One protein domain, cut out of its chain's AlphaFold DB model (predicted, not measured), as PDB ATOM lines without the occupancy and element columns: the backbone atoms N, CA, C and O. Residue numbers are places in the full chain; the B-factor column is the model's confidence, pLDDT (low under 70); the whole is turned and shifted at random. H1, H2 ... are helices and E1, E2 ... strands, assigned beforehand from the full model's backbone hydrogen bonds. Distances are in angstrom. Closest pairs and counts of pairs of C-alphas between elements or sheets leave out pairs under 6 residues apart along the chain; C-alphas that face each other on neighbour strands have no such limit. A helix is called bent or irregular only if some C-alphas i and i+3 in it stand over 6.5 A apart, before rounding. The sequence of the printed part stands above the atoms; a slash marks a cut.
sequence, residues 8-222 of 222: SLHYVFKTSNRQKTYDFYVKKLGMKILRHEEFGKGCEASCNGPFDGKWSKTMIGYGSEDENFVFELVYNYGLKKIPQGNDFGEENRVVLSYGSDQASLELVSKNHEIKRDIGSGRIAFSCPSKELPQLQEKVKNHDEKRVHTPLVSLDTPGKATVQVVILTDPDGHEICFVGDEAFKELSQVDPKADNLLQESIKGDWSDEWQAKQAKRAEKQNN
ATOM      1  N   SER A   8     121.290  93.119 101.573       93.50
ATOM      2  CA  SER A   8     120.814  93.308 100.200       93.50
ATOM      3  C   SER A   8     120.551  94.790  99.924       93.50
ATOM      4  O   SER A   8     120.016  95.495 100.776       93.50
ATOM      5  N   LEU A   9     120.950  95.265  98.741       95.44
ATOM      6  CA  LEU A   9     120.867  96.685  98.380       95.44
ATOM      7  C   LEU A   9     119.905  96.922  97.223       95.44
ATOM      8  O   LEU A   9     118.913  97.633  97.357       95.44
ATOM      9  N   HIS A  10     120.220  96.360  96.059       95.50
ATOM     10  CA  HIS A  10     119.461  96.631  94.851       95.50
ATOM     11  C   HIS A  10     119.657  95.570  93.781       95.50
ATOM     12  O   HIS A  10     120.609  94.783  93.807       95.50
ATOM     13  N   TYR A  11     118.756  95.605  92.804       93.75
ATOM     14  CA  TYR A  11     118.929  94.939  91.522       93.75
ATOM     15  C   TYR A  11     119.091  95.970  90.403       93.75
ATOM     16  O   TYR A  11     118.369  96.970  90.364       93.75
ATOM     17  N   VAL A  12     120.029  95.719  89.493       93.81
ATOM     18  CA  VAL A  12     120.295  96.575  88.334       93.81
ATOM     19  C   VAL A  12     119.421  96.159  87.153       93.81
ATOM     20  O   VAL A  12     119.571  95.059  86.626       93.81
ATOM     21  N   PHE A  13     118.577  97.070  86.673       88.81
ATOM     22  CA  PHE A  13     117.886  96.947  85.393       88.81
ATOM     23  C   PHE A  13     118.479  97.906  84.368       88.81
ATOM     24  O   PHE A  13     118.628  99.103  84.613       88.81
ATOM     25  N   LYS A  14     118.742  97.400  83.165       88.81
ATOM     26  CA  LYS A  14     119.078  98.251  82.023       88.81
ATOM     27  C   LYS A  14     117.790  98.689  81.331       88.81
ATOM     28  O   LYS A  14     116.939  97.866  81.001       88.81
ATOM     29  N   THR A  15     117.658  99.987  81.083       89.44
ATOM     30  CA  THR A  15     116.511 100.579  80.389       89.44
ATOM     31  C   THR A  15     116.943 101.289  79.114       89.44
ATOM     32  O   THR A  15     118.005 101.904  79.055       89.44
ATOM     33  N   SER A  16     116.107 101.211  78.078       89.19
ATOM     34  CA  SER A  16     116.314 101.911  76.807       89.19
ATOM     35  C   SER A  16     115.420 103.139  76.631       89.19
ATOM     36  O   SER A  16     115.557 103.866  75.648       89.19
ATOM     37  N   ASN A  17     114.488 103.394  77.556       90.25
ATOM     38  CA  ASN A  17     113.600 104.552  77.478       90.25
ATOM     39  C   ASN A  17     113.270 105.092  78.872       90.25
ATOM     40  O   ASN A  17     112.414 104.558  79.585       90.25
ATOM     41  N   ARG A  18     113.936 106.190  79.240       93.25
ATOM     42  CA  ARG A  18     113.804 106.811  80.562       93.25
ATOM     43  C   ARG A  18     112.410 107.375  80.822       93.25
ATOM     44  O   ARG A  18     111.897 107.170  81.915       93.25
ATOM     45  N   GLN A  19     111.751 107.979  79.830       94.25
ATOM     46  CA  GLN A  19     110.400 108.526  80.015       94.25
ATOM     47  C   GLN A  19     109.373 107.429  80.324       94.25
ATOM     48  O   GLN A  19     108.635 107.533  81.300       94.25
ATOM     49  N   LYS A  20     109.362 106.340  79.545       92.50
ATOM     50  CA  LYS A  20     108.473 105.194  79.800       92.50
ATOM     51  C   LYS A  20     108.781 104.524  81.138       92.50
ATOM     52  O   LYS A  20     107.864 104.108  81.838       92.50
ATOM     53  N   THR A  21     110.062 104.444  81.493       91.06
ATOM     54  CA  THR A  21     110.511 103.896  82.780       91.06
ATOM     55  C   THR A  21     110.017 104.753  83.943       91.06
ATOM     56  O   THR A  21     109.457 104.217  84.894       91.06
ATOM     57  N   TYR A  22     110.145 106.078  83.840       94.81
ATOM     58  CA  TYR A  22     109.621 107.029  84.819       94.81
ATOM     59  C   TYR A  22     108.100 106.913  84.957       94.81
ATOM     60  O   TYR A  22     107.575 106.787  86.062       94.81
ATOM     61  N   ASP A  23     107.382 106.897  83.833       91.56
ATOM     62  CA  ASP A  23     105.927 106.759  83.837       91.56
ATOM     63  C   ASP A  23     105.488 105.458  84.517       91.56
ATOM     64  O   ASP A  23     104.511 105.461  85.263       91.56
ATOM     65  N   PHE A  24     106.214 104.360  84.311       87.38
ATOM     66  CA  PHE A  24     105.917 103.087  84.954       87.38
ATOM     67  C   PHE A  24     106.239 103.105  86.456       87.38
ATOM     68  O   PHE A  24     105.330 103.025  87.281       87.38
ATOM     69  N   TYR A  25     107.509 103.248  86.837       89.50
ATOM     70  CA  TYR A  25     107.906 103.082  88.236       89.50
ATOM     71  C   TYR A  25     107.429 104.228  89.138       89.50
ATOM     72  O   TYR A  25     106.983 103.979  90.256       89.50
ATOM     73  N   VAL A  26     107.468 105.474  88.662       92.94
ATOM     74  CA  VAL A  26     107.053 106.627  89.474       92.94
ATOM     75  C   VAL A  26     105.543 106.817  89.394       92.94
ATOM     76  O   VAL A  26     104.863 106.783  90.416       92.94
ATOM     77  N   LYS A  27     104.973 106.970  88.190       92.12
ATOM     78  CA  LYS A  27     103.546 107.334  88.073       92.12
ATOM     79  C   LYS A  27     102.581 106.163  88.262       92.12
ATOM     80  O   LYS A  27     101.439 106.411  88.642       92.12
ATOM     81  N   LYS A  28     102.974 104.920  87.948       89.88
ATOM     82  CA  LYS A  28     102.098 103.742  88.128       89.88
ATOM     83  C   LYS A  28     102.381 102.985  89.414       89.88
ATOM     84  O   LYS A  28     101.425 102.615  90.085       89.88
ATOM     85  N   LEU A  29     103.651 102.764  89.749       81.38
ATOM     86  CA  LEU A  29     104.016 102.009  90.952       81.38
ATOM     87  C   LEU A  29     104.194 102.894  92.194       81.38
ATOM     88  O   LEU A  29     104.163 102.380  93.303       81.38
ATOM     89  N   GLY A  30     104.320 104.217  92.043       90.44
ATOM     90  CA  GLY A  30     104.429 105.139  93.179       90.44
ATOM     91  C   GLY A  30     105.807 105.158  93.845       90.44
ATOM     92  O   GLY A  30     105.929 105.634  94.974       90.44
ATOM     93  N   MET A  31     106.842 104.643  93.177       96.44
ATOM     94  CA  MET A  31     108.217 104.731  93.669       96.44
ATOM     95  C   MET A  31     108.763 106.157  93.556       96.44
ATOM     96  O   MET A  31     108.285 106.971  92.764       96.44
ATOM     97  N   LYS A  32     109.809 106.449  94.328       97.75
ATOM     98  CA  LYS A  32     110.491 107.745  94.352       97.75
ATOM     99  C   LYS A  32     111.897 107.621  93.794       97.75
ATOM    100  O   LYS A  32     112.596 106.651  94.085       97.75
ATOM    101  N   ILE A  33     112.315 108.629  93.034       98.50
ATOM    102  CA  ILE A  33     113.710 108.783  92.624       98.50
ATOM    103  C   ILE A  33     114.520 109.174  93.860       98.50
ATOM    104  O   ILE A  33     114.220 110.179  94.501       98.50
ATOM    105  N   LEU A  34     115.514 108.360  94.203       98.38
ATOM    106  CA  LEU A  34     116.330 108.528  95.407       98.38
ATOM    107  C   LEU A  34     117.601 109.313  95.104       98.38
ATOM    108  O   LEU A  34     117.967 110.213  95.849       98.38
ATOM    109  N   ARG A  35     118.259 108.993  93.991       98.31
ATOM    110  CA  ARG A  35     119.420 109.714  93.465       98.31
ATOM    111  C   ARG A  35     119.563 109.449  91.970       98.31
ATOM    112  O   ARG A  35     119.138 108.402  91.477       98.31
ATOM    113  N   HIS A  36     120.127 110.417  91.259       98.12
ATOM    114  CA  HIS A  36     120.376 110.344  89.826       98.12
ATOM    115  C   HIS A  36     121.785 110.853  89.531       98.12
ATOM    116  O   HIS A  36     122.159 111.935  89.983       98.12
ATOM    117  N   GLU A  37     122.560 110.077  88.779       97.44
ATOM    118  CA  GLU A  37     123.930 110.410  88.409       97.44
ATOM    119  C   GLU A  37     124.163 110.262  86.902       97.44
ATOM    120  O   GLU A  37     123.678 109.326  86.262       97.44
ATOM    121  N   GLU A  38     124.954 111.178  86.347       96.31
ATOM    122  CA  GLU A  38     125.352 111.213  84.940       96.31
ATOM    123  C   GLU A  38     126.858 110.966  84.822       96.31
ATOM    124  O   GLU A  38     127.666 111.588  85.516       96.31
ATOM    125  N   PHE A  39     127.240 110.083  83.904       94.69
ATOM    126  CA  PHE A  39     128.620 109.661  83.701       94.69
ATOM    127  C   PHE A  39     129.030 109.891  82.249       94.69
ATOM    128  O   PHE A  39     128.360 109.462  81.310       94.69
ATOM    129  N   GLY A  40     130.160 110.574  82.055       92.19
ATOM    130  CA  GLY A  40     130.680 110.893  80.721       92.19
ATOM    131  C   GLY A  40     131.476 109.769  80.051       92.19
ATOM    132  O   GLY A  40     131.855 109.925  78.894       92.19
ATOM    133  N   LYS A  41     131.771 108.682  80.774       89.12
ATOM    134  CA  LYS A  41     132.637 107.574  80.342       89.12
ATOM    135  C   LYS A  41     132.071 106.248  80.856       89.12
ATOM    136  O   LYS A  41     131.384 106.251  81.882       89.12
ATOM    137  N   GLY A  42     132.416 105.144  80.193       88.00
ATOM    138  CA  GLY A  42     132.144 103.789  80.685       88.00
ATOM    139  C   GLY A  42     132.688 103.542  82.098       88.00
ATOM    140  O   GLY A  42     133.608 104.223  82.559       88.00
ATOM    141  N   CYS A  43     132.081 102.593  82.807       88.12
ATOM    142  CA  CYS A  43     132.452 102.249  84.176       88.12
ATOM    143  C   CYS A  43     133.536 101.163  84.214       88.12
ATOM    144  O   CYS A  43     133.385 100.132  83.566       88.12
ATOM    145  N   GLU A  44     134.568 101.335  85.048       85.56
ATOM    146  CA  GLU A  44     135.659 100.352  85.218       85.56
ATOM    147  C   GLU A  44     135.171  98.973  85.687       85.56
ATOM    148  O   GLU A  44     135.736  97.945  85.328       85.56
ATOM    149  N   ALA A  45     134.080  98.943  86.452       85.88
ATOM    150  CA  ALA A  45     133.432  97.725  86.934       85.88
ATOM    151  C   ALA A  45     132.291  97.236  86.018       85.88
ATOM    152  O   ALA A  45     131.412  96.469  86.441       85.88
ATOM    153  N   SER A  46     132.247  97.743  84.782       88.00
ATOM    154  CA  SER A  46     131.229  97.438  83.773       88.00
ATOM    155  C   SER A  46     129.797  97.587  84.296       88.00
ATOM    156  O   SER A  46     128.902  96.860  83.871       88.00
ATOM    157  N   CYS A  47     129.552  98.514  85.234       84.06
ATOM    158  CA  CYS A  47     128.220  98.732  85.811       84.06
ATOM    159  C   CYS A  47     127.181  99.068  84.738       84.06
ATOM    160  O   CYS A  47     126.021  98.678  84.846       84.06
ATOM    161  N   ASN A  48     127.601  99.758  83.678       88.00
ATOM    162  CA  ASN A  48     126.737 100.096  82.562       88.00
ATOM    163  C   ASN A  48     126.709  99.031  81.454       88.00
ATOM    164  O   ASN A  48     125.939  99.172  80.505       88.00
ATOM    165  N   GLY A  49     127.466  97.940  81.595       85.50
ATOM    166  CA  GLY A  49     127.719  96.940  80.558       85.50
ATOM    167  C   GLY A  49     128.999  97.232  79.763       85.50
ATOM    168  O   GLY A  49     129.812  98.044  80.198       85.50
ATOM    169  N   PRO A  50     129.189  96.597  78.593       86.12
ATOM    170  CA  PRO A  50     130.412  96.708  77.788       86.12
ATOM    171  C   PRO A  50     130.473  98.013  76.965       86.12
ATOM    172  O   PRO A  50     130.929  98.007  75.824       86.12
ATOM    173  N   PHE A  51     129.933  99.119  77.487       86.88
ATOM    174  CA  PHE A  51     129.775 100.370  76.740       86.88
ATOM    175  C   PHE A  51     130.685 101.472  77.283       86.88
ATOM    176  O   PHE A  51     130.632 101.803  78.466       86.88
ATOM    177  N   ASP A  52     131.420 102.129  76.387       85.69
ATOM    178  CA  ASP A  52     132.348 103.216  76.745       85.69
ATOM    179  C   ASP A  52     131.705 104.615  76.740       85.69
ATOM    180  O   ASP A  52     132.338 105.608  77.105       85.69
ATOM    181  N   GLY A  53     130.452 104.710  76.288       87.00
ATOM    182  CA  GLY A  53     129.747 105.970  76.066       87.00
ATOM    183  C   GLY A  53     129.166 106.618  77.324       87.00
ATOM    184  O   GLY A  53     129.267 106.107  78.437       87.00
ATOM    185  N   LYS A  54     128.502 107.761  77.117       92.56
ATOM    186  CA  LYS A  54     127.738 108.453  78.160       92.56
ATOM    187  C   LYS A  54     126.601 107.559  78.669       92.56
ATOM    188  O   LYS A  54     125.872 106.958  77.875       92.56
ATOM    189  N   TRP A  55     126.400 107.531  79.979       95.31
ATOM    190  CA  TRP A  55     125.326 106.775  80.618       95.31
ATOM    191  C   TRP A  55     124.851 107.473  81.890       95.31
ATOM    192  O   TRP A  55     125.478 108.413  82.375       95.31
ATOM    193  N   SER A  56     123.724 107.014  82.419       96.81
ATOM    194  CA  SER A  56     123.180 107.498  83.684       96.81
ATOM    195  C   SER A  56     122.765 106.342  84.581       96.81
ATOM    196  O   SER A  56     122.404 105.260  84.098       96.81
ATOM    197  N   LYS A  57     122.804 106.608  85.883       97.50
ATOM    198  CA  LYS A  57     122.344 105.730  86.952       97.50
ATOM    199  C   LYS A  57     121.219 106.429  87.698       97.50
ATOM    200  O   LYS A  57     121.320 107.608  88.021       97.50
ATOM    201  N   THR A  58     120.126 105.720  87.939       98.44
ATOM    202  CA  THR A  58     119.004 106.245  88.723       98.44
ATOM    203  C   THR A  58     118.591 105.216  89.754       98.44
ATOM    204  O   THR A  58     118.165 104.125  89.383       98.44
ATOM    205  N   MET A  59     118.675 105.570  91.031       98.38
ATOM    206  CA  MET A  59     118.159 104.725  92.102       98.38
ATOM    207  C   MET A  59     116.711 105.082  92.386       98.38
ATOM    208  O   MET A  59     116.369 106.261  92.516       98.38
ATOM    209  N   ILE A  60     115.860 104.069  92.480       97.88
ATOM    210  CA  ILE A  60     114.419 104.237  92.636       97.88
ATOM    211  C   ILE A  60     113.850 103.179  93.581       97.88
ATOM    212  O   ILE A  60     114.169 101.996  93.474       97.88
ATOM    213  N   GLY A  61     112.992 103.597  94.508       94.88
ATOM    214  CA  GLY A  61     112.395 102.694  95.491       94.88
ATOM    215  C   GLY A  61     111.337 103.371  96.356       94.88
ATOM    216  O   GLY A  61     110.906 104.490  96.071       94.88
ATOM    217  N   TYR A  62     110.905 102.687  97.414       94.25
ATOM    218  CA  TYR A  62     109.884 103.194  98.343       94.25
ATOM    219  C   TYR A  62     110.463 103.870  99.598       94.25
ATOM    220  O   TYR A  62     109.724 104.522 100.333       94.25
ATOM    221  N   GLY A  63     111.778 103.782  99.804       93.00
ATOM    222  CA  GLY A  63     112.504 104.387 100.919       93.00
ATOM    223  C   GLY A  63     114.002 104.492 100.617       93.00
ATOM    224  O   GLY A  63     114.425 104.180  99.506       93.00
ATOM    225  N   SER A  64     114.791 104.965 101.584       96.31
ATOM    226  CA  SER A  64     116.244 105.117 101.428       96.31
ATOM    227  C   SER A  64     116.951 103.771 101.247       96.31
ATOM    228  O   SER A  64     116.539 102.754 101.806       96.31
ATOM    229  N   GLU A  65     118.068 103.791 100.520       96.25
ATOM    230  CA  GLU A  65     118.956 102.638 100.294       96.25
ATOM    231  C   GLU A  65     119.598 102.081 101.581       96.25
ATOM    232  O   GLU A  65     120.142 100.975 101.580       96.25
ATOM    233  N   ASP A  66     119.538 102.822 102.692       92.88
ATOM    234  CA  ASP A  66     120.045 102.376 103.995       92.88
ATOM    235  C   ASP A  66     119.193 101.243 104.586       92.88
ATOM    236  O   ASP A  66     119.723 100.328 105.218       92.88
ATOM    237  N   GLU A  67     117.882 101.281 104.342       90.31
ATOM    238  CA  GLU A  67     116.896 100.398 104.985       90.31
ATOM    239  C   GLU A  67     116.019  99.639 103.984       90.31
ATOM    240  O   GLU A  67     115.228  98.785 104.379       90.31
ATOM    241  N   ASN A  68     116.127  99.954 102.690       92.00
ATOM    242  CA  ASN A  68     115.254  99.407 101.662       92.00
ATOM    243  C   ASN A  68     116.062  98.770 100.545       92.00
ATOM    244  O   ASN A  68     117.079  99.300 100.097       92.00
ATOM    245  N   PHE A  69     115.518  97.678 100.023       93.44
ATOM    246  CA  PHE A  69     115.911  97.183  98.720       93.44
ATOM    247  C   PHE A  69     115.311  98.067  97.625       93.44
ATOM    248  O   PHE A  69     114.109  98.353  97.635       93.44
ATOM    249  N   VAL A  70     116.134  98.485  96.670       95.38
ATOM    250  CA  VAL A  70     115.733  99.418  95.608       95.38
ATOM    251  C   VAL A  70     116.108  98.882  94.226       95.38
ATOM    252  O   VAL A  70     116.731  97.828  94.092       95.38
ATOM    253  N   PHE A  71     115.747  99.604  93.171       94.81
ATOM    254  CA  PHE A  71     116.218  99.307  91.822       94.81
ATOM    255  C   PHE A  71     117.244 100.339  91.365       94.81
ATOM    256  O   PHE A  71     117.054 101.543  91.538       94.81
ATOM    257  N   GLU A  72     118.322  99.852  90.751       97.44
ATOM    258  CA  GLU A  72     119.269 100.667  89.995       97.44
ATOM    259  C   GLU A  72     118.872 100.617  88.517       97.44
ATOM    260  O   GLU A  72     118.901  99.562  87.887       97.44
ATOM    261  N   LEU A  73     118.499 101.757  87.945       96.12
ATOM    262  CA  LEU A  73     118.170 101.880  86.530       96.12
ATOM    263  C   LEU A  73     119.370 102.446  85.774       96.12
ATOM    264  O   LEU A  73     119.751 103.604  85.967       96.12
ATOM    265  N   VAL A  74     119.931 101.637  84.881       95.56
ATOM    266  CA  VAL A  74     121.045 102.011  84.005       95.56
ATOM    267  C   VAL A  74     120.504 102.371  82.627       95.56
ATOM    268  O   VAL A  74     119.870 101.550  81.963       95.56
ATOM    269  N   TYR A  75     120.800 103.586  82.167       95.00
ATOM    270  CA  TYR A  75     120.491 104.037  80.810       95.00
ATOM    271  C   TYR A  75     121.777 104.406  80.073       95.00
ATOM    272  O   TYR A  75     122.486 105.320  80.489       95.00
ATOM    273  N   ASN A  76     122.053 103.724  78.962       93.50
ATOM    274  CA  ASN A  76     123.156 104.053  78.060       93.50
ATOM    275  C   ASN A  76     122.632 104.926  76.910       93.50
ATOM    276  O   ASN A  76     121.716 104.514  76.190       93.50
ATOM    277  N   TYR A  77     123.213 106.114  76.716       91.31
ATOM    278  CA  TYR A  77     122.778 107.040  75.668       91.31
ATOM    279  C   TYR A  77     122.951 106.410  74.278       91.31
ATOM    280  O   TYR A  77     123.985 105.822  73.961       91.31
ATOM    281  N   GLY A  78     121.917 106.517  73.443       86.31
ATOM    282  CA  GLY A  78     121.873 105.882  72.123       86.31
ATOM    283  C   GLY A  78     121.531 104.382  72.116       86.31
ATOM    284  O   GLY A  78     121.331 103.811  71.044       86.31
ATOM    285  N   LEU A  79     121.385 103.694  73.249       84.94
ATOM    286  CA  LEU A  79     121.016 102.273  73.222       84.94
ATOM    287  C   LEU A  79     119.484 102.090  73.179       84.94
ATOM    288  O   LEU A  79     118.811 102.120  74.205       84.94
ATOM    289  N   LYS A  80     118.910 101.883  71.982       72.38
ATOM    290  CA  LYS A  80     117.442 101.773  71.789       72.38
ATOM    291  C   LYS A  80     116.836 100.424  72.154       72.38
ATOM    292  O   LYS A  80     115.682 100.347  72.580       72.38
ATOM    293  N   LYS A  81     117.584  99.351  71.919       76.56
ATOM    294  CA  LYS A  81     117.164  97.986  72.224       76.56
ATOM    295  C   LYS A  81     118.229  97.351  73.082       76.56
ATOM    296  O   LYS A  81     119.411  97.429  72.770       76.56
ATOM    297  N   ILE A  82     117.763  96.727  74.146       75.69
ATOM    298  CA  ILE A  82     118.580  95.932  75.037       75.69
ATOM    299  C   ILE A  82     118.144  94.496  74.770       75.69
ATOM    300  O   ILE A  82     117.043  94.133  75.200       75.69
ATOM    301  N   PRO A  83     118.926  93.724  73.997       76.00
ATOM    302  CA  PRO A  83     118.696  92.297  73.850       76.00
ATOM    303  C   PRO A  83     118.517  91.659  75.228       76.00
ATOM    304  O   PRO A  83     119.316  91.894  76.137       76.00
ATOM    305  N   GLN A  84     117.408  90.946  75.400       73.06
ATOM    306  CA  GLN A  84     117.081  90.267  76.648       73.06
ATOM    307  C   GLN A  84     117.538  88.817  76.547       73.06
ATOM    308  O   GLN A  84     117.349  88.184  75.506       73.06
ATOM    309  N   GLY A  85     118.124  88.316  77.631       74.31
ATOM    310  CA  GLY A  85     118.371  86.893  77.810       74.31
ATOM    311  C   GLY A  85     117.089  86.134  78.164       74.31
ATOM    312  O   GLY A  85     115.975  86.646  78.042       74.31
ATOM    313  N   ASN A  86     117.254  84.896  78.623       73.88
ATOM    314  CA  ASN A  86     116.188  84.078  79.222       73.88
ATOM    315  C   ASN A  86     116.375  83.905  80.744       73.88
ATOM    316  O   ASN A  86     115.811  82.987  81.342       73.88
ATOM    317  N   ASP A  87     117.174  84.775  81.360       70.06
ATOM    318  CA  ASP A  87     117.507  84.782  82.785       70.06
ATOM    319  C   ASP A  87     116.320  85.173  83.684       70.06
ATOM    320  O   ASP A  87     116.331  84.878  84.878       70.06
ATOM    321  N   PHE A  88     115.251  85.733  83.106       68.38
ATOM    322  CA  PHE A  88     113.966  85.987  83.765       68.38
ATOM    323  C   PHE A  88     112.838  85.133  83.152       68.38
ATOM    324  O   PHE A  88     112.730  85.017  81.932       68.38
ATOM    325  N   GLY A  89     111.952  84.555  83.976       63.16
ATOM    326  CA  GLY A  89     110.731  83.857  83.523       63.16
ATOM    327  C   GLY A  89     110.130  82.932  84.588       63.16
ATOM    328  O   GLY A  89     110.641  82.873  85.694       63.16
ATOM    329  N   GLU A  90     109.140  82.102  84.249       55.06
ATOM    330  CA  GLU A  90     108.349  81.338  85.240       55.06
ATOM    331  C   GLU A  90     108.566  79.813  85.168       55.06
ATOM    332  O   GLU A  90     107.842  79.148  84.445       55.06
ATOM    333  N   GLU A  91     109.523  79.227  85.904       63.44
ATOM    334  CA  GLU A  91     109.567  77.762  86.156       63.44
ATOM    335  C   GLU A  91     110.285  77.471  87.493       63.44
ATOM    336  O   GLU A  91     111.317  78.069  87.741       63.44
ATOM    337  N   ASN A  92     109.758  76.585  88.354       59.47
ATOM    338  CA  ASN A  92     110.371  76.121  89.623       59.47
ATOM    339  C   ASN A  92     111.117  77.187  90.457       59.47
ATOM    340  O   ASN A  92     112.316  77.401  90.298       59.47
ATOM    341  N   ARG A  93     110.422  77.802  91.420       74.25
ATOM    342  CA  ARG A  93     110.950  78.908  92.232       74.25
ATOM    343  C   ARG A  93     111.297  78.530  93.669       74.25
ATOM    344  O   ARG A  93     110.541  77.817  94.328       74.25
ATOM    345  N   VAL A  94     112.384  79.101  94.175       54.50
ATOM    346  CA  VAL A  94     112.706  79.207  95.601       54.50
ATOM    347  C   VAL A  94     112.787  80.683  95.954       54.50
ATOM    348  O   VAL A  94     113.513  81.435  95.317       54.50
ATOM    349  N   VAL A  95     112.051  81.099  96.981       73.44
ATOM    350  CA  VAL A  95     112.059  82.480  97.468       73.44
ATOM    351  C   VAL A  95     112.859  82.529  98.767       73.44
ATOM    352  O   VAL A  95     112.462  81.937  99.769       73.44
ATOM    353  N   LEU A  96     113.999  83.215  98.742       60.16
ATOM    354  CA  LEU A  96     114.825  83.507  99.908       60.16
ATOM    355  C   LEU A  96     114.397  84.863 100.473       60.16
ATOM    356  O   LEU A  96     114.661  85.900  99.867       60.16
ATOM    357  N   SER A  97     113.725  84.863 101.623       72.38
ATOM    358  CA  SER A  97     113.293  86.089 102.306       72.38
ATOM    359  C   SER A  97     114.234  86.426 103.457       72.38
ATOM    360  O   SER A  97     114.515  85.574 104.297       72.38
ATOM    361  N   TYR A  98     114.683  87.680 103.518       61.06
ATOM    362  CA  TYR A  98     115.569  88.177 104.579       61.06
ATOM    363  C   TYR A  98     114.807  88.725 105.803       61.06
ATOM    364  O   TYR A  98     115.405  88.967 106.847       61.06
ATOM    365  N   GLY A  99     113.486  88.880 105.692       70.12
ATOM    366  CA  GLY A  99     112.571  89.354 106.730       70.12
ATOM    367  C   GLY A  99     111.138  89.381 106.194       70.12
ATOM    368  O   GLY A  99     110.935  89.268 104.985       70.12
ATOM    369  N   SER A 100     110.136  89.499 107.067       73.19
ATOM    370  CA  SER A 100     108.721  89.568 106.653       73.19
ATOM    371  C   SER A 100     108.350  90.877 105.945       73.19
ATOM    372  O   SER A 100     107.323  90.947 105.279       73.19
ATOM    373  N   ASP A 101     109.177  91.904 106.107       67.06
ATOM    374  CA  ASP A 101     109.040  93.264 105.584       67.06
ATOM    375  C   ASP A 101     110.192  93.650 104.637       67.06
ATOM    376  O   ASP A 101     110.332  94.812 104.265       67.06
ATOM    377  N   GLN A 102     111.021  92.681 104.242       68.69
ATOM    378  CA  GLN A 102     112.213  92.892 103.420       68.69
ATOM    379  C   GLN A 102     112.061  92.240 102.047       68.69
ATOM    380  O   GLN A 102     111.238  91.345 101.847       68.69
ATOM    381  N   ALA A 103     112.884  92.673 101.092       69.88
ATOM    382  CA  ALA A 103     112.897  92.069  99.768       69.88
ATOM    383  C   ALA A 103     113.274  90.586  99.823       69.88
ATOM    384  O   ALA A 103     114.162  90.165 100.574       69.88
ATOM    385  N   SER A 104     112.613  89.810  98.972       79.69
ATOM    386  CA  SER A 104     112.935  88.410  98.747       79.69
ATOM    387  C   SER A 104     113.709  88.248  97.443       79.69
ATOM    388  O   SER A 104     113.373  88.866  96.432       79.69
ATOM    389  N   LEU A 105     114.720  87.385  97.452       72.31
ATOM    390  CA  LEU A 105     115.373  86.906  96.241       72.31
ATOM    391  C   LEU A 105     114.638  85.657  95.754       72.31
ATOM    392  O   LEU A 105     114.653  84.625  96.420       72.31
ATOM    393  N   GLU A 106     114.000  85.746  94.594       80.81
ATOM    394  CA  GLU A 106     113.405  84.591  93.925       80.81
ATOM    395  C   GLU A 106     114.425  83.970  92.962       80.81
ATOM    396  O   GLU A 106     114.813  84.580  91.967       80.81
ATOM    397  N   LEU A 107     114.864  82.752  93.272       67.69
ATOM    398  CA  LEU A 107     115.661  81.913  92.386       67.69
ATOM    399  C   LEU A 107     114.722  81.021  91.586       67.69
ATOM    400  O   LEU A 107     113.986  80.212  92.148       67.69
ATOM    401  N   VAL A 108     114.766  81.166  90.271       75.00
ATOM    402  CA  VAL A 108     113.930  80.423  89.333       75.00
ATOM    403  C   VAL A 108     114.818  79.417  88.609       75.00
ATOM    404  O   VAL A 108     115.654  79.798  87.791       75.00
ATOM    405  N   SER A 109     114.645  78.130  88.904       65.12
ATOM    406  CA  SER A 109     115.379  77.055  88.241       65.12
ATOM    407  C   SER A 109     114.847  76.847  86.827       65.12
ATOM    408  O   SER A 109     113.667  76.560  86.628       65.12
ATOM    409  N   LYS A 110     115.737  76.908  85.838       73.06
ATOM    410  CA  LYS A 110     115.422  76.605  84.440       73.06
ATOM    411  C   LYS A 110     115.927  75.216  84.075       73.06
ATOM    412  O   LYS A 110     117.062  74.868  84.374       73.06
ATOM    413  N   ASN A 111     115.111  74.434  83.368       76.81
ATOM    414  CA  ASN A 111     115.517  73.120  82.843       76.81
ATOM    415  C   ASN A 111     116.337  73.226  81.540       76.81
ATOM    416  O   ASN A 111     116.382  72.293  80.740       76.81
ATOM    417  N   HIS A 112     116.936  74.385  81.287       77.06
ATOM    418  CA  HIS A 112     117.717  74.686  80.101       77.06
ATOM    419  C   HIS A 112     118.809  75.700  80.450       77.06
ATOM    420  O   HIS A 112     118.727  76.391  81.462       77.06
ATOM    421  N   GLU A 113     119.826  75.787  79.596       79.56
ATOM    422  CA  GLU A 113     120.945  76.715  79.760       79.56
ATOM    423  C   GLU A 113     120.473  78.179  79.837       79.56
ATOM    424  O   GLU A 113     119.683  78.645  79.002       79.56
ATOM    425  N   ILE A 114     120.987  78.917  80.825       79.06
ATOM    426  CA  ILE A 114     120.738  80.352  80.980       79.06
ATOM    427  C   ILE A 114     121.613  81.115  79.976       79.06
ATOM    428  O   ILE A 114     122.832  81.209  80.114       79.06
ATOM    429  N   LYS A 115     120.969  81.690  78.963       77.94
ATOM    430  CA  LYS A 115     121.552  82.589  77.969       77.94
ATOM    431  C   LYS A 115     121.414  84.021  78.452       77.94
ATOM    432  O   LYS A 115     120.322  84.589  78.465       77.94
ATOM    433  N   ARG A 116     122.552  84.607  78.804       76.31
ATOM    434  CA  ARG A 116     122.656  86.023  79.144       76.31
ATOM    435  C   ARG A 116     122.965  86.846  77.913       76.31
ATOM    436  O   ARG A 116     123.715  86.427  77.036       76.31
ATOM    437  N   ASP A 117     122.391  88.036  77.889       78.75
ATOM    438  CA  ASP A 117     122.666  89.043  76.874       78.75
ATOM    439  C   ASP A 117     122.861  90.406  77.558       78.75
ATOM    440  O   ASP A 117     122.859  90.514  78.789       78.75
ATOM    441  N   ILE A 118     123.024  91.461  76.771       78.25
ATOM    442  CA  ILE A 118     123.268  92.835  77.207       78.25
ATOM    443  C   ILE A 118     122.275  93.283  78.287       78.25
ATOM    444  O   ILE A 118     122.660  94.090  79.129       78.25
ATOM    445  N   GLY A 119     121.038  92.781  78.295       73.69
ATOM    446  CA  GLY A 119     120.012  93.108  79.288       73.69
ATOM    447  C   GLY A 119     120.177  92.508  80.674       73.69
ATOM    448  O   GLY A 119     119.505  92.986  81.586       73.69
ATOM    449  N   SER A 120     121.082  91.546  80.849       81.69
ATOM    450  CA  SER A 120     121.296  90.889  82.141       81.69
ATOM    451  C   SER A 120     121.668  91.919  83.208       81.69
ATOM    452  O   SER A 120     122.492  92.821  82.966       81.69
ATOM    453  N   GLY A 121     121.013  91.800  84.361       86.06
ATOM    454  CA  GLY A 121     121.216  92.666  85.513       86.06
ATOM    455  C   GLY A 121     122.312  92.172  86.451       86.06
ATOM    456  O   GLY A 121     123.032  91.214  86.169       86.06
ATOM    457  N   ARG A 122     122.416  92.843  87.596       92.75
ATOM    458  CA  ARG A 122     123.357  92.532  88.676       92.75
ATOM    459  C   ARG A 122     122.654  92.747  90.008       92.75
ATOM    460  O   ARG A 122     121.980  93.762  90.179       92.75
ATOM    461  N   ILE A 123     122.814  91.818  90.945       94.75
ATOM    462  CA  ILE A 123     122.370  92.019  92.330       94.75
ATOM    463  C   ILE A 123     123.523  92.582  93.161       94.75
ATOM    464  O   ILE A 123     124.679  92.216  92.946       94.75
ATOM    465  N   ALA A 124     123.227  93.480  94.097       96.31
ATOM    466  CA  ALA A 124     124.227  94.087  94.965       96.31
ATOM    467  C   ALA A 124     123.937  93.846  96.448       96.31
ATOM    468  O   ALA A 124     122.790  93.935  96.902       96.31
ATOM    469  N   PHE A 125     125.009  93.609  97.196       97.00
ATOM    470  CA  PHE A 125     125.026  93.500  98.645       97.00
ATOM    471  C   PHE A 125     126.104  94.415  99.226       97.00
ATOM    472  O   PHE A 125     127.157  94.594  98.613       97.00
ATOM    473  N   SER A 126     125.887  94.946 100.427       97.12
ATOM    474  CA  SER A 126     126.967  95.535 101.217       97.12
ATOM    475  C   SER A 126     127.486  94.559 102.265       97.12
ATOM    476  O   SER A 126     126.744  93.717 102.773       97.12
ATOM    477  N   CYS A 127     128.763  94.686 102.605       97.06
ATOM    478  CA  CYS A 127     129.386  94.067 103.773       97.06
ATOM    479  C   CYS A 127     130.429  95.033 104.365       97.06
ATOM    480  O   CYS A 127     130.775  96.019 103.707       97.06
ATOM    481  N   PRO A 128     130.939  94.810 105.590       97.31
ATOM    482  CA  PRO A 128     131.996  95.658 106.138       97.31
ATOM    483  C   PRO A 128     133.186  95.731 105.175       97.31
ATOM    484  O   PRO A 128     133.686  94.693 104.738       97.31
ATOM    485  N   SER A 129     133.678  96.932 104.861       96.50
ATOM    486  CA  SER A 129     134.688  97.132 103.802       96.50
ATOM    487  C   SER A 129     135.941  96.265 103.992       96.50
ATOM    488  O   SER A 129     136.506  95.735 103.036       96.50
ATOM    489  N   LYS A 130     136.337  96.041 105.250       96.19
ATOM    490  CA  LYS A 130     137.472  95.182 105.634       96.19
ATOM    491  C   LYS A 130     137.318  93.704 105.240       96.19
ATOM    492  O   LYS A 130     138.308  92.975 105.242       96.19
ATOM    493  N   GLU A 131     136.101  93.246 104.951       96.62
ATOM    494  CA  GLU A 131     135.803  91.861 104.575       96.62
ATOM    495  C   GLU A 131     135.912  91.624 103.064       96.62
ATOM    496  O   GLU A 131     136.102  90.479 102.657       96.62
ATOM    497  N   LEU A 132     135.873  92.671 102.229       97.12
ATOM    498  CA  LEU A 132     135.953  92.530 100.768       97.12
ATOM    499  C   LEU A 132     137.215  91.784 100.291       97.12
ATOM    500  O   LEU A 132     137.067  90.862  99.484       97.12
ATOM    501  N   PRO A 133     138.439  92.081 100.790       97.44
ATOM    502  CA  PRO A 133     139.626  91.330 100.378       97.44
ATOM    503  C   PRO A 133     139.533  89.848 100.758       97.44
ATOM    504  O   PRO A 133     139.917  88.975  99.985       97.44
ATOM    505  N   GLN A 134     138.981  89.550 101.937       95.69
ATOM    506  CA  GLN A 134     138.835  88.174 102.421       95.69
ATOM    507  C   GLN A 134     137.793  87.402 101.608       95.69
ATOM    508  O   GLN A 134     138.003  86.229 101.297       95.69
ATOM    509  N   LEU A 135     136.689  88.056 101.239       95.94
ATOM    510  CA  LEU A 135     135.669  87.489 100.366       95.94
ATOM    511  C   LEU A 135     136.254  87.145  98.993       95.94
ATOM    512  O   LEU A 135     136.059  86.024  98.521       95.94
ATOM    513  N   GLN A 136     137.003  88.072  98.386       97.06
ATOM    514  CA  GLN A 136     137.675  87.831  97.112       97.06
ATOM    515  C   GLN A 136     138.609  86.627  97.197       97.06
ATOM    516  O   GLN A 136     138.476  85.711  96.393       97.06
ATOM    517  N   GLU A 137     139.524  86.600  98.171       97.12
ATOM    518  CA  GLU A 137     140.482  85.498  98.312       97.12
ATOM    519  C   GLU A 137     139.776  84.162  98.557       97.12
ATOM    520  O   GLU A 137     140.152  83.140  97.987       97.12
ATOM    521  N   LYS A 138     138.698  84.157  99.347       95.62
ATOM    522  CA  LYS A 138     137.903  82.949  99.582       95.62
ATOM    523  C   LYS A 138     137.294  82.402  98.289       95.62
ATOM    524  O   LYS A 138     137.357  81.195  98.063       95.62
ATOM    525  N   VAL A 139     136.707  83.263  97.459       96.00
ATOM    526  CA  VAL A 139     136.112  82.850  96.179       96.00
ATOM    527  C   VAL A 139     137.201  82.454  95.190       96.00
ATOM    528  O   VAL A 139     137.100  81.394  94.581       96.00
ATOM    529  N   LYS A 140     138.280  83.235  95.109       96.38
ATOM    530  CA  LYS A 140     139.433  82.974  94.245       96.38
ATOM    531  C   LYS A 140     140.074  81.612  94.516       96.38
ATOM    532  O   LYS A 140     140.373  80.882  93.578       96.38
ATOM    533  N   ASN A 141     140.240  81.254  95.790       96.69
ATOM    534  CA  ASN A 141     140.802  79.966  96.204       96.69
ATOM    535  C   ASN A 141     139.896  78.773  95.870       96.69
ATOM    536  O   ASN A 141     140.384  77.650  95.764       96.69
ATOM    537  N   HIS A 142     138.587  78.995  95.738       94.06
ATOM    538  CA  HIS A 142     137.637  77.961  95.335       94.06
ATOM    539  C   HIS A 142     137.543  77.846  93.806       94.06
ATOM    540  O   HIS A 142     137.628  76.748  93.263       94.06
ATOM    541  N   ASP A 143     137.354  78.973  93.118       94.44
ATOM    542  CA  ASP A 143     137.312  79.077  91.660       94.44
ATOM    543  C   ASP A 143     137.641  80.520  91.243       94.44
ATOM    544  O   ASP A 143     136.801  81.419  91.315       94.44
ATOM    545  N   GLU A 144     138.877  80.747  90.791       93.75
ATOM    546  CA  GLU A 144     139.370  82.063  90.365       93.75
ATOM    547  C   GLU A 144     138.495  82.708  89.282       93.75
ATOM    548  O   GLU A 144     138.323  83.926  89.279       93.75
ATOM    549  N   LYS A 145     137.855  81.909  88.417       94.38
ATOM    550  CA  LYS A 145     136.992  82.421  87.338       94.38
ATOM    551  C   LYS A 145     135.722  83.094  87.858       94.38
ATOM    552  O   LYS A 145     135.064  83.810  87.105       94.38
ATOM    553  N   ARG A 146     135.367  82.865  89.126       96.12
ATOM    554  CA  ARG A 146     134.206  83.490  89.772       96.12
ATOM    555  C   ARG A 146     134.492  84.894  90.274       96.12
ATOM    556  O   ARG A 146     133.545  85.598  90.603       96.12
ATOM    557  N   VAL A 147     135.750  85.335  90.306       96.81
ATOM    558  CA  VAL A 147     136.090  86.745  90.534       96.81
ATOM    559  C   VAL A 147     136.050  87.465  89.186       96.81
ATOM    560  O   VAL A 147     137.045  87.525  88.470       96.81
ATOM    561  N   HIS A 148     134.880  87.993  88.828       94.94
ATOM    562  CA  HIS A 148     134.687  88.721  87.572       94.94
ATOM    563  C   HIS A 148     135.430  90.060  87.568       94.94
ATOM    564  O   HIS A 148     136.100  90.410  86.598       94.94
ATOM    565  N   THR A 149     135.330  90.814  88.663       96.06
ATOM    566  CA  THR A 149     136.071  92.064  88.849       96.06
ATOM    567  C   THR A 149     136.729  92.029  90.220       96.06
ATOM    568  O   THR A 149     136.011  91.994  91.227       96.06
ATOM    569  N   PRO A 150     138.074  92.011  90.275       97.38
ATOM    570  CA  PRO A 150     138.804  92.136  91.527       97.38
ATOM    571  C   PRO A 150     138.481  93.446  92.249       97.38
ATOM    572  O   PRO A 150     137.891  94.359  91.674       97.38
ATOM    573  N   LEU A 151     138.906  93.535  93.506       97.75
ATOM    574  CA  LEU A 151     138.709  94.693  94.361       97.75
ATOM    575  C   LEU A 151     139.158  95.976  93.660       97.75
ATOM    576  O   LEU A 151     140.339  96.149  93.357       97.75
ATOM    577  N   VAL A 152     138.203  96.872  93.431       97.44
ATOM    578  CA  VAL A 152     138.400  98.129  92.710       97.44
ATOM    579  C   VAL A 152     137.661  99.262  93.415       97.44
ATOM    580  O   VAL A 152     136.601  99.053  94.009       97.44
ATOM    581  N   SER A 153     138.235 100.462  93.366       97.38
ATOM    582  CA  SER A 153     137.594 101.684  93.853       97.38
ATOM    583  C   SER A 153     136.804 102.334  92.724       97.38
ATOM    584  O   SER A 153     137.329 102.509  91.631       97.38
ATOM    585  N   LEU A 154     135.556 102.708  92.988       94.44
ATOM    586  CA  LEU A 154     134.676 103.360  92.028       94.44
ATOM    587  C   LEU A 154     134.279 104.742  92.525       94.44
ATOM    588  O   LEU A 154     133.717 104.892  93.613       94.44
ATOM    589  N   ASP A 155     134.520 105.736  91.678       93.69
ATOM    590  CA  ASP A 155     134.152 107.118  91.939       93.69
ATOM    591  C   ASP A 155     132.760 107.437  91.393       93.69
ATOM    592  O   ASP A 155     132.364 107.010  90.306       93.69
ATOM    593  N   THR A 156     132.028 108.260  92.139       91.12
ATOM    594  CA  THR A 156     130.802 108.903  91.669       91.12
ATOM    595  C   THR A 156     130.979 110.416  91.787       91.12
ATOM    596  O   THR A 156     131.351 110.886  92.865       91.12
ATOM    597  N   PRO A 157     130.746 111.206  90.720       90.00
ATOM    598  CA  PRO A 157     130.993 112.646  90.749       90.00
ATOM    599  C   PRO A 157     130.325 113.344  91.940       90.00
ATOM    600  O   PRO A 157     129.106 113.300  92.094       90.00
ATOM    601  N   GLY A 158     131.135 114.002  92.775       91.31
ATOM    602  CA  GLY A 158     130.659 114.750  93.944       91.31
ATOM    603  C   GLY A 158     130.168 113.896  95.119       91.31
ATOM    604  O   GLY A 158     129.536 114.448  96.017       91.31
ATOM    605  N   LYS A 159     130.433 112.583  95.128       94.75
ATOM    606  CA  LYS A 159     130.025 111.652  96.193       94.75
ATOM    607  C   LYS A 159     131.198 110.799  96.683       94.75
ATOM    608  O   LYS A 159     132.293 110.867  96.133       94.75
ATOM    609  N   ALA A 160     130.956 110.012  97.731       95.00
ATOM    610  CA  ALA A 160     131.945 109.106  98.301       95.00
ATOM    611  C   ALA A 160     132.420 108.056  97.281       95.00
ATOM    612  O   ALA A 160     131.620 107.468  96.549       95.00
ATOM    613  N   THR A 161     133.729 107.808  97.265       97.00
ATOM    614  CA  THR A 161     134.340 106.676  96.560       97.00
ATOM    615  C   THR A 161     134.040 105.390  97.319       97.00
ATOM    616  O   THR A 161     134.244 105.322  98.532       97.00
ATOM    617  N   VAL A 162     133.603 104.352  96.612       97.38
ATOM    618  CA  VAL A 162     133.310 103.037  97.203       97.38
ATOM    619  C   VAL A 162     134.279 101.981  96.697       97.38
ATOM    620  O   VAL A 162     134.820 102.107  95.605       97.38
ATOM    621  N   GLN A 163     134.478 100.915  97.468       98.19
ATOM    622  CA  GLN A 163     135.217  99.737  97.015       98.19
ATOM    623  C   GLN A 163     134.254  98.601  96.712       98.19
ATOM    624  O   GLN A 163     133.343  98.346  97.505       98.19
ATOM    625  N   VAL A 164     134.469  97.913  95.591       97.88
ATOM    626  CA  VAL A 164     133.640  96.781  95.172       97.88
ATOM    627  C   VAL A 164     134.463  95.580  94.737       97.88
ATOM    628  O   VAL A 164     135.567  95.722  94.219       97.88
ATOM    629  N   VAL A 165     133.870  94.401  94.888       97.88
ATOM    630  CA  VAL A 165     134.254  93.149  94.226       97.88
ATOM    631  C   VAL A 165     133.040  92.647  93.457       97.88
ATOM    632  O   VAL A 165     131.927  92.657  93.989       97.88
ATOM    633  N   ILE A 166     133.239  92.190  92.220       97.56
ATOM    634  CA  ILE A 166     132.168  91.570  91.431       97.56
ATOM    635  C   ILE A 166     132.480  90.099  91.266       97.56
ATOM    636  O   ILE A 166     133.539  89.717  90.764       97.56
ATOM    637  N   LEU A 167     131.520  89.287  91.680       96.75
ATOM    638  CA  LEU A 167     131.570  87.844  91.594       96.75
ATOM    639  C   LEU A 167     130.561  87.338  90.569       96.75
ATOM    640  O   LEU A 167     129.600  88.036  90.239       96.75
ATOM    641  N   THR A 168     130.749  86.107  90.115       95.00
ATOM    642  CA  THR A 168     129.712  85.345  89.421       95.00
ATOM    643  C   THR A 168     129.339  84.107  90.220       95.00
ATOM    644  O   THR A 168     130.197  83.440  90.801       95.00
ATOM    645  N   ASP A 169     128.049  83.797  90.267       91.75
ATOM    646  CA  ASP A 169     127.571  82.520  90.800       91.75
ATOM    647  C   ASP A 169     127.833  81.371  89.799       91.75
ATOM    648  O   ASP A 169     128.359  81.635  88.711       91.75
ATOM    649  N   PRO A 170     127.510  80.099  90.125       89.75
ATOM    650  CA  PRO A 170     127.735  78.957  89.239       89.75
ATOM    651  C   PRO A 170     127.172  79.126  87.830       89.75
ATOM    652  O   PRO A 170     127.844  78.732  86.871       89.75
ATOM    653  N   ASP A 171     126.014  79.772  87.714       86.19
ATOM    654  CA  ASP A 171     125.326  79.987  86.452       86.19
ATOM    655  C   ASP A 171     125.804  81.238  85.720       86.19
ATOM    656  O   ASP A 171     125.481  81.376  84.546       86.19
ATOM    657  N   GLY A 172     126.571  82.131  86.351       87.44
ATOM    658  CA  GLY A 172     127.099  83.359  85.747       87.44
ATOM    659  C   GLY A 172     126.319  84.631  86.101       87.44
ATOM    660  O   GLY A 172     126.484  85.644  85.424       87.44
ATOM    661  N   HIS A 173     125.451  84.602  87.114       88.94
ATOM    662  CA  HIS A 173     124.793  85.797  87.635       88.94
ATOM    663  C   HIS A 173     125.819  86.687  88.330       88.94
ATOM    664  O   HIS A 173     126.533  86.238  89.225       88.94
ATOM    665  N   GLU A 174     125.882  87.953  87.923       93.50
ATOM    666  CA  GLU A 174     126.791  88.916  88.530       93.50
ATOM    667  C   GLU A 174     126.278  89.367  89.904       93.50
ATOM    668  O   GLU A 174     125.114  89.753  90.067       93.50
ATOM    669  N   ILE A 175     127.183  89.372  90.882       96.06
ATOM    670  CA  ILE A 175     126.926  89.776  92.262       96.06
ATOM    671  C   ILE A 175     127.964  90.825  92.661       96.06
ATOM    672  O   ILE A 175     129.161  90.541  92.698       96.06
ATOM    673  N   CYS A 176     127.513  92.038  92.967       97.69
ATOM    674  CA  CYS A 176     128.353  93.104  93.503       97.69
ATOM    675  C   CYS A 176     128.390  93.024  95.032       97.69
ATOM    676  O   CYS A 176     127.338  93.050  95.669       97.69
ATOM    677  N   PHE A 177     129.585  92.998  95.612       98.19
ATOM    678  CA  PHE A 177     129.792  93.296  97.024       98.19
ATOM    679  C   PHE A 177     130.477  94.647  97.156       98.19
ATOM    680  O   PHE A 177     131.549  94.844  96.589       98.19
ATOM    681  N   VAL A 178     129.862  95.558  97.907       98.25
ATOM    682  CA  VAL A 178     130.376  96.906  98.173       98.25
ATOM    683  C   VAL A 178     130.647  97.104  99.662       98.25
ATOM    684  O   VAL A 178     129.965  96.531 100.511       98.25
ATOM    685  N   GLY A 179     131.640  97.928  99.987       98.00
ATOM    686  CA  GLY A 179     131.919  98.332 101.363       98.00
ATOM    687  C   GLY A 179     130.778  99.169 101.952       98.00
ATOM    688  O   GLY A 179     130.457 100.229 101.416       98.00
ATOM    689  N   ASP A 180     130.159  98.699 103.039       97.75
ATOM    690  CA  ASP A 180     128.935  99.280 103.616       97.75
ATOM    691  C   ASP A 180     129.124 100.718 104.109       97.75
ATOM    692  O   ASP A 180     128.231 101.547 103.946       97.75
ATOM    693  N   GLU A 181     130.285 101.025 104.682       97.00
ATOM    694  CA  GLU A 181     130.563 102.320 105.300       97.00
ATOM    695  C   GLU A 181     130.540 103.454 104.266       97.00
ATOM    696  O   GLU A 181     129.777 104.407 104.408       97.00
ATOM    697  N   ALA A 182     131.314 103.317 103.187       97.25
ATOM    698  CA  ALA A 182     131.334 104.298 102.106       97.25
ATOM    699  C   ALA A 182     130.048 104.259 101.265       97.25
ATOM    700  O   ALA A 182     129.610 105.288 100.749       97.25
ATOM    701  N   PHE A 183     129.417 103.084 101.136       97.94
ATOM    702  CA  PHE A 183     128.153 102.969 100.416       97.94
ATOM    703  C   PHE A 183     127.051 103.800 101.074       97.94
ATOM    704  O   PHE A 183     126.361 104.518 100.361       97.94
ATOM    705  N   LYS A 184     126.938 103.778 102.409       97.50
ATOM    706  CA  LYS A 184     125.978 104.616 103.146       97.50
ATOM    707  C   LYS A 184     126.151 106.100 102.841       97.50
ATOM    708  O   LYS A 184     125.166 106.806 102.661       97.50
ATOM    709  N   GLU A 185     127.384 106.587 102.731       97.50
ATOM    710  CA  GLU A 185     127.639 107.981 102.345       97.50
ATOM    711  C   GLU A 185     127.257 108.258 100.880       97.50
ATOM    712  O   GLU A 185     126.657 109.289 100.573       97.50
ATOM    713  N   LEU A 186     127.561 107.329  99.967       97.38
ATOM    714  CA  LEU A 186     127.211 107.425  98.545       97.38
ATOM    715  C   LEU A 186     125.689 107.422  98.310       97.38
ATOM    716  O   LEU A 186     125.191 108.137  97.432       97.38
ATOM    717  N   SER A 187     124.961 106.599  99.065       97.62
ATOM    718  CA  SER A 187     123.556 106.260  98.835       97.62
ATOM    719  C   SER A 187     122.561 107.207  99.502       97.62
ATOM    720  O   SER A 187     121.367 106.908  99.570       97.62
ATOM    721  N   GLN A 188     123.031 108.356  99.993       98.00
ATOM    722  CA  GLN A 188     122.157 109.366 100.573       98.00
ATOM    723  C   GLN A 188     121.140 109.869  99.543       98.00
ATOM    724  O   GLN A 188     121.476 110.157  98.388       98.00
ATOM    725  N   VAL A 189     119.884 109.972  99.986       97.81
ATOM    726  CA  VAL A 189     118.776 110.458  99.157       97.81
ATOM    727  C   VAL A 189     119.038 111.916  98.790       97.81
ATOM    728  O   VAL A 189     119.229 112.759  99.665       97.81
ATOM    729  N   ASP A 190     119.008 112.219  97.497       97.50
ATOM    730  CA  ASP A 190     119.121 113.574  96.974       97.50
ATOM    731  C   ASP A 190     117.715 114.169  96.760       97.50
ATOM    732  O   ASP A 190     116.977 113.719  95.877       97.50
ATOM    733  N   PRO A 191     117.330 115.224  97.504       96.94
ATOM    734  CA  PRO A 191     116.034 115.886  97.340       96.94
ATOM    735  C   PRO A 191     115.780 116.452  95.935       96.94
ATOM    736  O   PRO A 191     114.637 116.762  95.596       96.94
ATOM    737  N   LYS A 192     116.827 116.630  95.121       97.62
ATOM    738  CA  LYS A 192     116.741 117.145  93.747       97.62
ATOM    739  C   LYS A 192     116.740 116.041  92.690       97.62
ATOM    740  O   LYS A 192     116.614 116.364  91.510       97.62
ATOM    741  N   ALA A 193     116.843 114.769  93.078       97.56
ATOM    742  CA  ALA A 193     117.063 113.664  92.149       97.56
ATOM    743  C   ALA A 193     115.983 113.542  91.064       97.56
ATOM    744  O   ALA A 193     116.303 113.305  89.899       97.56
ATOM    745  N   ASP A 194     114.714 113.745  91.428       97.75
ATOM    746  CA  ASP A 194     113.602 113.720  90.470       97.75
ATOM    747  C   ASP A 194     113.761 114.813  89.401       97.75
ATOM    748  O   ASP A 194     113.704 114.526  88.206       97.75
ATOM    749  N   ASN A 195     114.074 116.044  89.818       98.06
ATOM    750  CA  ASN A 195     114.301 117.160  88.899       98.06
ATOM    751  C   ASN A 195     115.507 116.906  87.986       98.06
ATOM    752  O   ASN A 195     115.405 117.126  86.782       98.06
ATOM    753  N   LEU A 196     116.614 116.397  88.536       97.69
ATOM    754  CA  LEU A 196     117.816 116.070  87.761       97.69
ATOM    755  C   LEU A 196     117.521 115.033  86.668       97.69
ATOM    756  O   LEU A 196     117.933 115.212  85.522       97.69
ATOM    757  N   LEU A 197     116.758 113.983  86.992       97.44
ATOM    758  CA  LEU A 197     116.328 112.993  86.003       97.44
ATOM    759  C   LEU A 197     115.406 113.612  84.941       97.44
ATOM    760  O   LEU A 197     115.547 113.334  83.752       97.44
ATOM    761  N   GLN A 198     114.450 114.454  85.337       97.69
ATOM    762  CA  GLN A 198     113.553 115.113  84.381       97.69
ATOM    763  C   GLN A 198     114.317 116.042  83.427       97.69
ATOM    764  O   GLN A 198     114.014 116.094  82.231       97.69
ATOM    765  N   GLU A 199     115.319 116.762  83.926       97.00
ATOM    766  CA  GLU A 199     116.215 117.580  83.107       97.00
ATOM    767  C   GLU A 199     117.042 116.721  82.145       97.00
ATOM    768  O   GLU A 199     117.125 117.051  80.959       97.00
ATOM    769  N   SER A 200     117.587 115.588  82.601       95.88
ATOM    770  CA  SER A 200     118.390 114.696  81.757       95.88
ATOM    771  C   SER A 200     117.574 113.952  80.695       95.88
ATOM    772  O   SER A 200     118.103 113.665  79.614       95.88
ATOM    773  N   ILE A 201     116.287 113.691  80.957       95.38
ATOM    774  CA  ILE A 201     115.316 113.200  79.968       95.38
ATOM    775  C   ILE A 201     115.041 114.271  78.909       95.38
ATOM    776  O   ILE A 201     115.119 113.981  77.718       95.38
ATOM    777  N   LYS A 202     114.748 115.514  79.313       94.50
ATOM    778  CA  LYS A 202     114.485 116.622  78.372       94.50
ATOM    779  C   LYS A 202     115.711 116.975  77.531       94.50
ATOM    780  O   LYS A 202     115.577 117.365  76.376       94.50
ATOM    781  N   GLY A 203     116.895 116.865  78.126       93.12
ATOM    782  CA  GLY A 203     118.183 117.100  77.485       93.12
ATOM    783  C   GLY A 203     118.739 115.888  76.737       93.12
ATOM    784  O   GLY A 203     119.924 115.896  76.405       93.12
ATOM    785  N   ASP A 204     117.948 114.841  76.497       91.44
ATOM    786  CA  ASP A 204     118.372 113.681  75.717       91.44
ATOM    787  C   ASP A 204     118.157 113.906  74.222       91.44
ATOM    788  O   ASP A 204     117.028 114.048  73.770       91.44
ATOM    789  N   TRP A 205     119.249 113.903  73.459       87.19
ATOM    790  CA  TRP A 205     119.230 114.084  72.003       87.19
ATOM    791  C   TRP A 205     119.663 112.804  71.274       87.19
ATOM    792  O   TRP A 205     120.149 112.848  70.137       87.19
ATOM    793  N   SER A 206     119.582 111.652  71.953       85.31
ATOM    794  CA  SER A 206     120.016 110.361  71.411       85.31
ATOM    795  C   SER A 206     119.271 110.006  70.124       85.31
ATOM    796  O   SER A 206     119.885 109.522  69.171       85.31
ATOM    797  N   ASP A 207     117.966 110.281  70.066       83.75
ATOM    798  CA  ASP A 207     117.134 109.987  68.899       83.75
ATOM    799  C   ASP A 207     117.537 110.833  67.682       83.75
ATOM    800  O   ASP A 207     117.735 110.300  66.582       83.75
ATOM    801  N   GLU A 208     117.729 112.137  67.875       85.88
ATOM    802  CA  GLU A 208     118.140 113.077  66.835       85.88
ATOM    803  C   GLU A 208     119.557 112.788  66.341       85.88
ATOM    804  O   GLU A 208     119.820 112.843  65.133       85.88
ATOM    805  N   TRP A 209     120.480 112.492  67.260       82.56
ATOM    806  CA  TRP A 209     121.857 112.152  66.920       82.56
ATOM    807  C   TRP A 209     121.903 110.904  66.035       82.56
ATOM    808  O   TRP A 209     122.517 110.933  64.965       82.56
ATOM    809  N   GLN A 210     121.176 109.846  66.393       79.94
ATOM    810  CA  GLN A 210     121.128 108.627  65.586       79.94
ATOM    811  C   GLN A 210     120.465 108.830  64.229       79.94
ATOM    812  O   GLN A 210     120.978 108.336  63.226       79.94
ATOM    813  N   ALA A 211     119.372 109.595  64.167       85.25
ATOM    814  CA  ALA A 211     118.730 109.920  62.898       85.25
ATOM    815  C   ALA A 211     119.687 110.667  61.951       85.25
ATOM    816  O   ALA A 211     119.687 110.424  60.742       85.25
ATOM    817  N   LYS A 212     120.543 111.551  62.484       85.25
ATOM    818  CA  LYS A 212     121.602 112.210  61.702       85.25
ATOM    819  C   LYS A 212     122.672 111.224  61.233       85.25
ATOM    820  O   LYS A 212     123.110 111.328  60.089       85.25
ATOM    821  N   GLN A 213     123.082 110.279  62.080       82.81
ATOM    822  CA  GLN A 213     124.084 109.272  61.720       82.81
ATOM    823  C   GLN A 213     123.570 108.301  60.646       82.81
ATOM    824  O   GLN A 213     124.282 108.058  59.675       82.81
ATOM    825  N   ALA A 214     122.318 107.841  60.744       83.25
ATOM    826  CA  ALA A 214     121.687 106.997  59.725       83.25
ATOM    827  C   ALA A 214     121.644 107.697  58.354       83.25
ATOM    828  O   ALA A 214     122.139 107.162  57.365       83.25
ATOM    829  N   LYS A 215     121.194 108.960  58.319       83.31
ATOM    830  CA  LYS A 215     121.179 109.779  57.092       83.31
ATOM    831  C   LYS A 215     122.571 110.015  56.496       83.31
ATOM    832  O   LYS A 215     122.691 110.223  55.292       83.31
ATOM    833  N   ARG A 216     123.625 110.060  57.320       80.19
ATOM    834  CA  ARG A 216     125.016 110.185  56.847       80.19
ATOM    835  C   ARG A 216     125.511 108.886  56.218       80.19
ATOM    836  O   ARG A 216     126.127 108.955  55.162       80.19
ATOM    837  N   ALA A 217     125.207 107.741  56.826       79.19
ATOM    838  CA  ALA A 217     125.568 106.431  56.289       79.19
ATOM    839  C   ALA A 217     124.868 106.150  54.944       79.19
ATOM    840  O   ALA A 217     125.507 105.699  54.000       79.19
ATOM    841  N   GLU A 218     123.586 106.507  54.816       78.50
ATOM    842  CA  GLU A 218     122.832 106.383  53.557       78.50
ATOM    843  C   GLU A 218     123.424 107.227  52.419       78.50
ATOM    844  O   GLU A 218     123.417 106.808  51.267       78.50
ATOM    845  N   LYS A 219     123.974 108.407  52.732       73.81
ATOM    846  CA  LYS A 219     124.626 109.291  51.749       73.81
ATOM    847  C   LYS A 219     126.039 108.865  51.354       73.81
ATOM    848  O   LYS A 219     126.549 109.393  50.380       73.81
ATOM    849  N   GLN A 220     126.690 108.006  52.134       67.25
ATOM    850  CA  GLN A 220     128.022 107.475  51.818       67.25
ATOM    851  C   GLN A 220     127.954 106.170  51.013       67.25
ATOM    852  O   GLN A 220     128.951 105.777  50.417       67.25
ATOM    853  N   ASN A 221     126.785 105.526  50.990       61.53
ATOM    854  CA  ASN A 221     126.523 104.289  50.254       61.53
ATOM    855  C   ASN A 221     125.772 104.512  48.922       61.53
ATOM    856  O   ASN A 221     125.443 103.532  48.257       61.53
ATOM    857  N   ASN A 222     125.509 105.772  48.552       51.84
ATOM    858  CA  ASN A 222     124.967 106.223  47.263       51.84
ATOM    859  C   ASN A 222     125.988 107.127  46.569       51.84
ATOM    860  O   ASN A 222     125.987 107.151  45.320       51.84
TER     861      ASN A 222
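AT A GLANCE: This is residues 8 to 222 of the 222 residues of a protein of Halicephalobus sp. NKZ332 (UniProt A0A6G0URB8). One sheet of eight strands is curled like part of a barrel, with H1 and H4 over its E2 to E4 end and H2 over the other end, at E10 and E9. The hairpin E5 and E6 lies apart from this sheet, and the last helix, H5, makes an arm whose residues 211 to 220 stick out with the two residues after them. The printed part has 215 residues in the order E1 H1 E2 E3 E4 E5 E6 E7 H2 E8 E9 E10 H3 H4 H5; the class is mixed, helices and strands. The large sheet, E2 E3 E4 E1 E7 E10 E9 E8, is mixed. The whole is compact, with a radius of gyration of the C-alphas of 18.5 A and spans of 57 by 42 by 34 A.

IN THESE COORDINATES: Find C-alpha 8 at (120.814, 93.308, 100.200); from there E1, residues 8 to 15, runs 21.5 A. Next come H1 at 18 to 28, E2 at 32 to 39, 21.1 A long, E3 at 55 to 61 and E4 at 70 to 76. E5 is 93 to 97, E6 104 to 108 and E7 122 to 127. H2, 129 to 142, begins at (134.688, 97.132, 103.802) and is 21.2 A long; it is irregular, but only just: C-alphas 130 and 133 are 6.9 A apart. Read on through E8 at 147 to 154, which bends by 67 degrees at residue 151, E9 at 162 to 168, E10 at 174 to 179, H3 at 180 to 186 and H4 at 193 to 202. H5, 206 to 220, runs 21.4 A to (128.022, 107.475, 51.818).

HOW THE PARTS SIT: In the strongly twisted sheet, E2 E3 E4 and E8 E9 E10 are meanders, each strand the antiparallel neighbour of the one before; look at N 34 and O 59, 2.8 A, and N 164 and O 152, 2.9 A. Between them E4 and E1 are parallel, N 13 to O 72 2.8 A, E1 and E7 antiparallel, N 12 to O 122 2.8 A, and E7 and E10 parallel, N 125 to O 176 2.8 A. E1, H1, E2 and E7, H2, E8 are split strand-helix-strand units, with other strands between their two, and right-handed crossovers. H1, H2 and H4 on one face make two layers with the sheet. H1 is over E3 and E4 at a height of 9.7 A, and H2 is over E10 and E9 at 8.7 A. H4 stands up from the sheet over E2, the closest C-alphas being those of Arg 35 and Ala 193, 4.8 A; H3 is on the sheet but over none of its strands. In the antiparallel pair E5 and E6, N 96 and O 105 are 2.8 A apart. Every O i to N i+4 pair is within hydrogen-bond range in H1, H4 and H5, against 8 of 10 in H2 and 2 of 3 in H3.

THE WHOLE: The two C-alphas farthest apart, those of Ser 100 and Asn 222, are 63.8 A apart. The printed part has no cut; the links E2 to E3, E4 to E5 and E6 to E7 are long. The mean pLDDT of the printed part is 88.6, and 16 residues are under 70, among them 88 to 92 and 220 to 222.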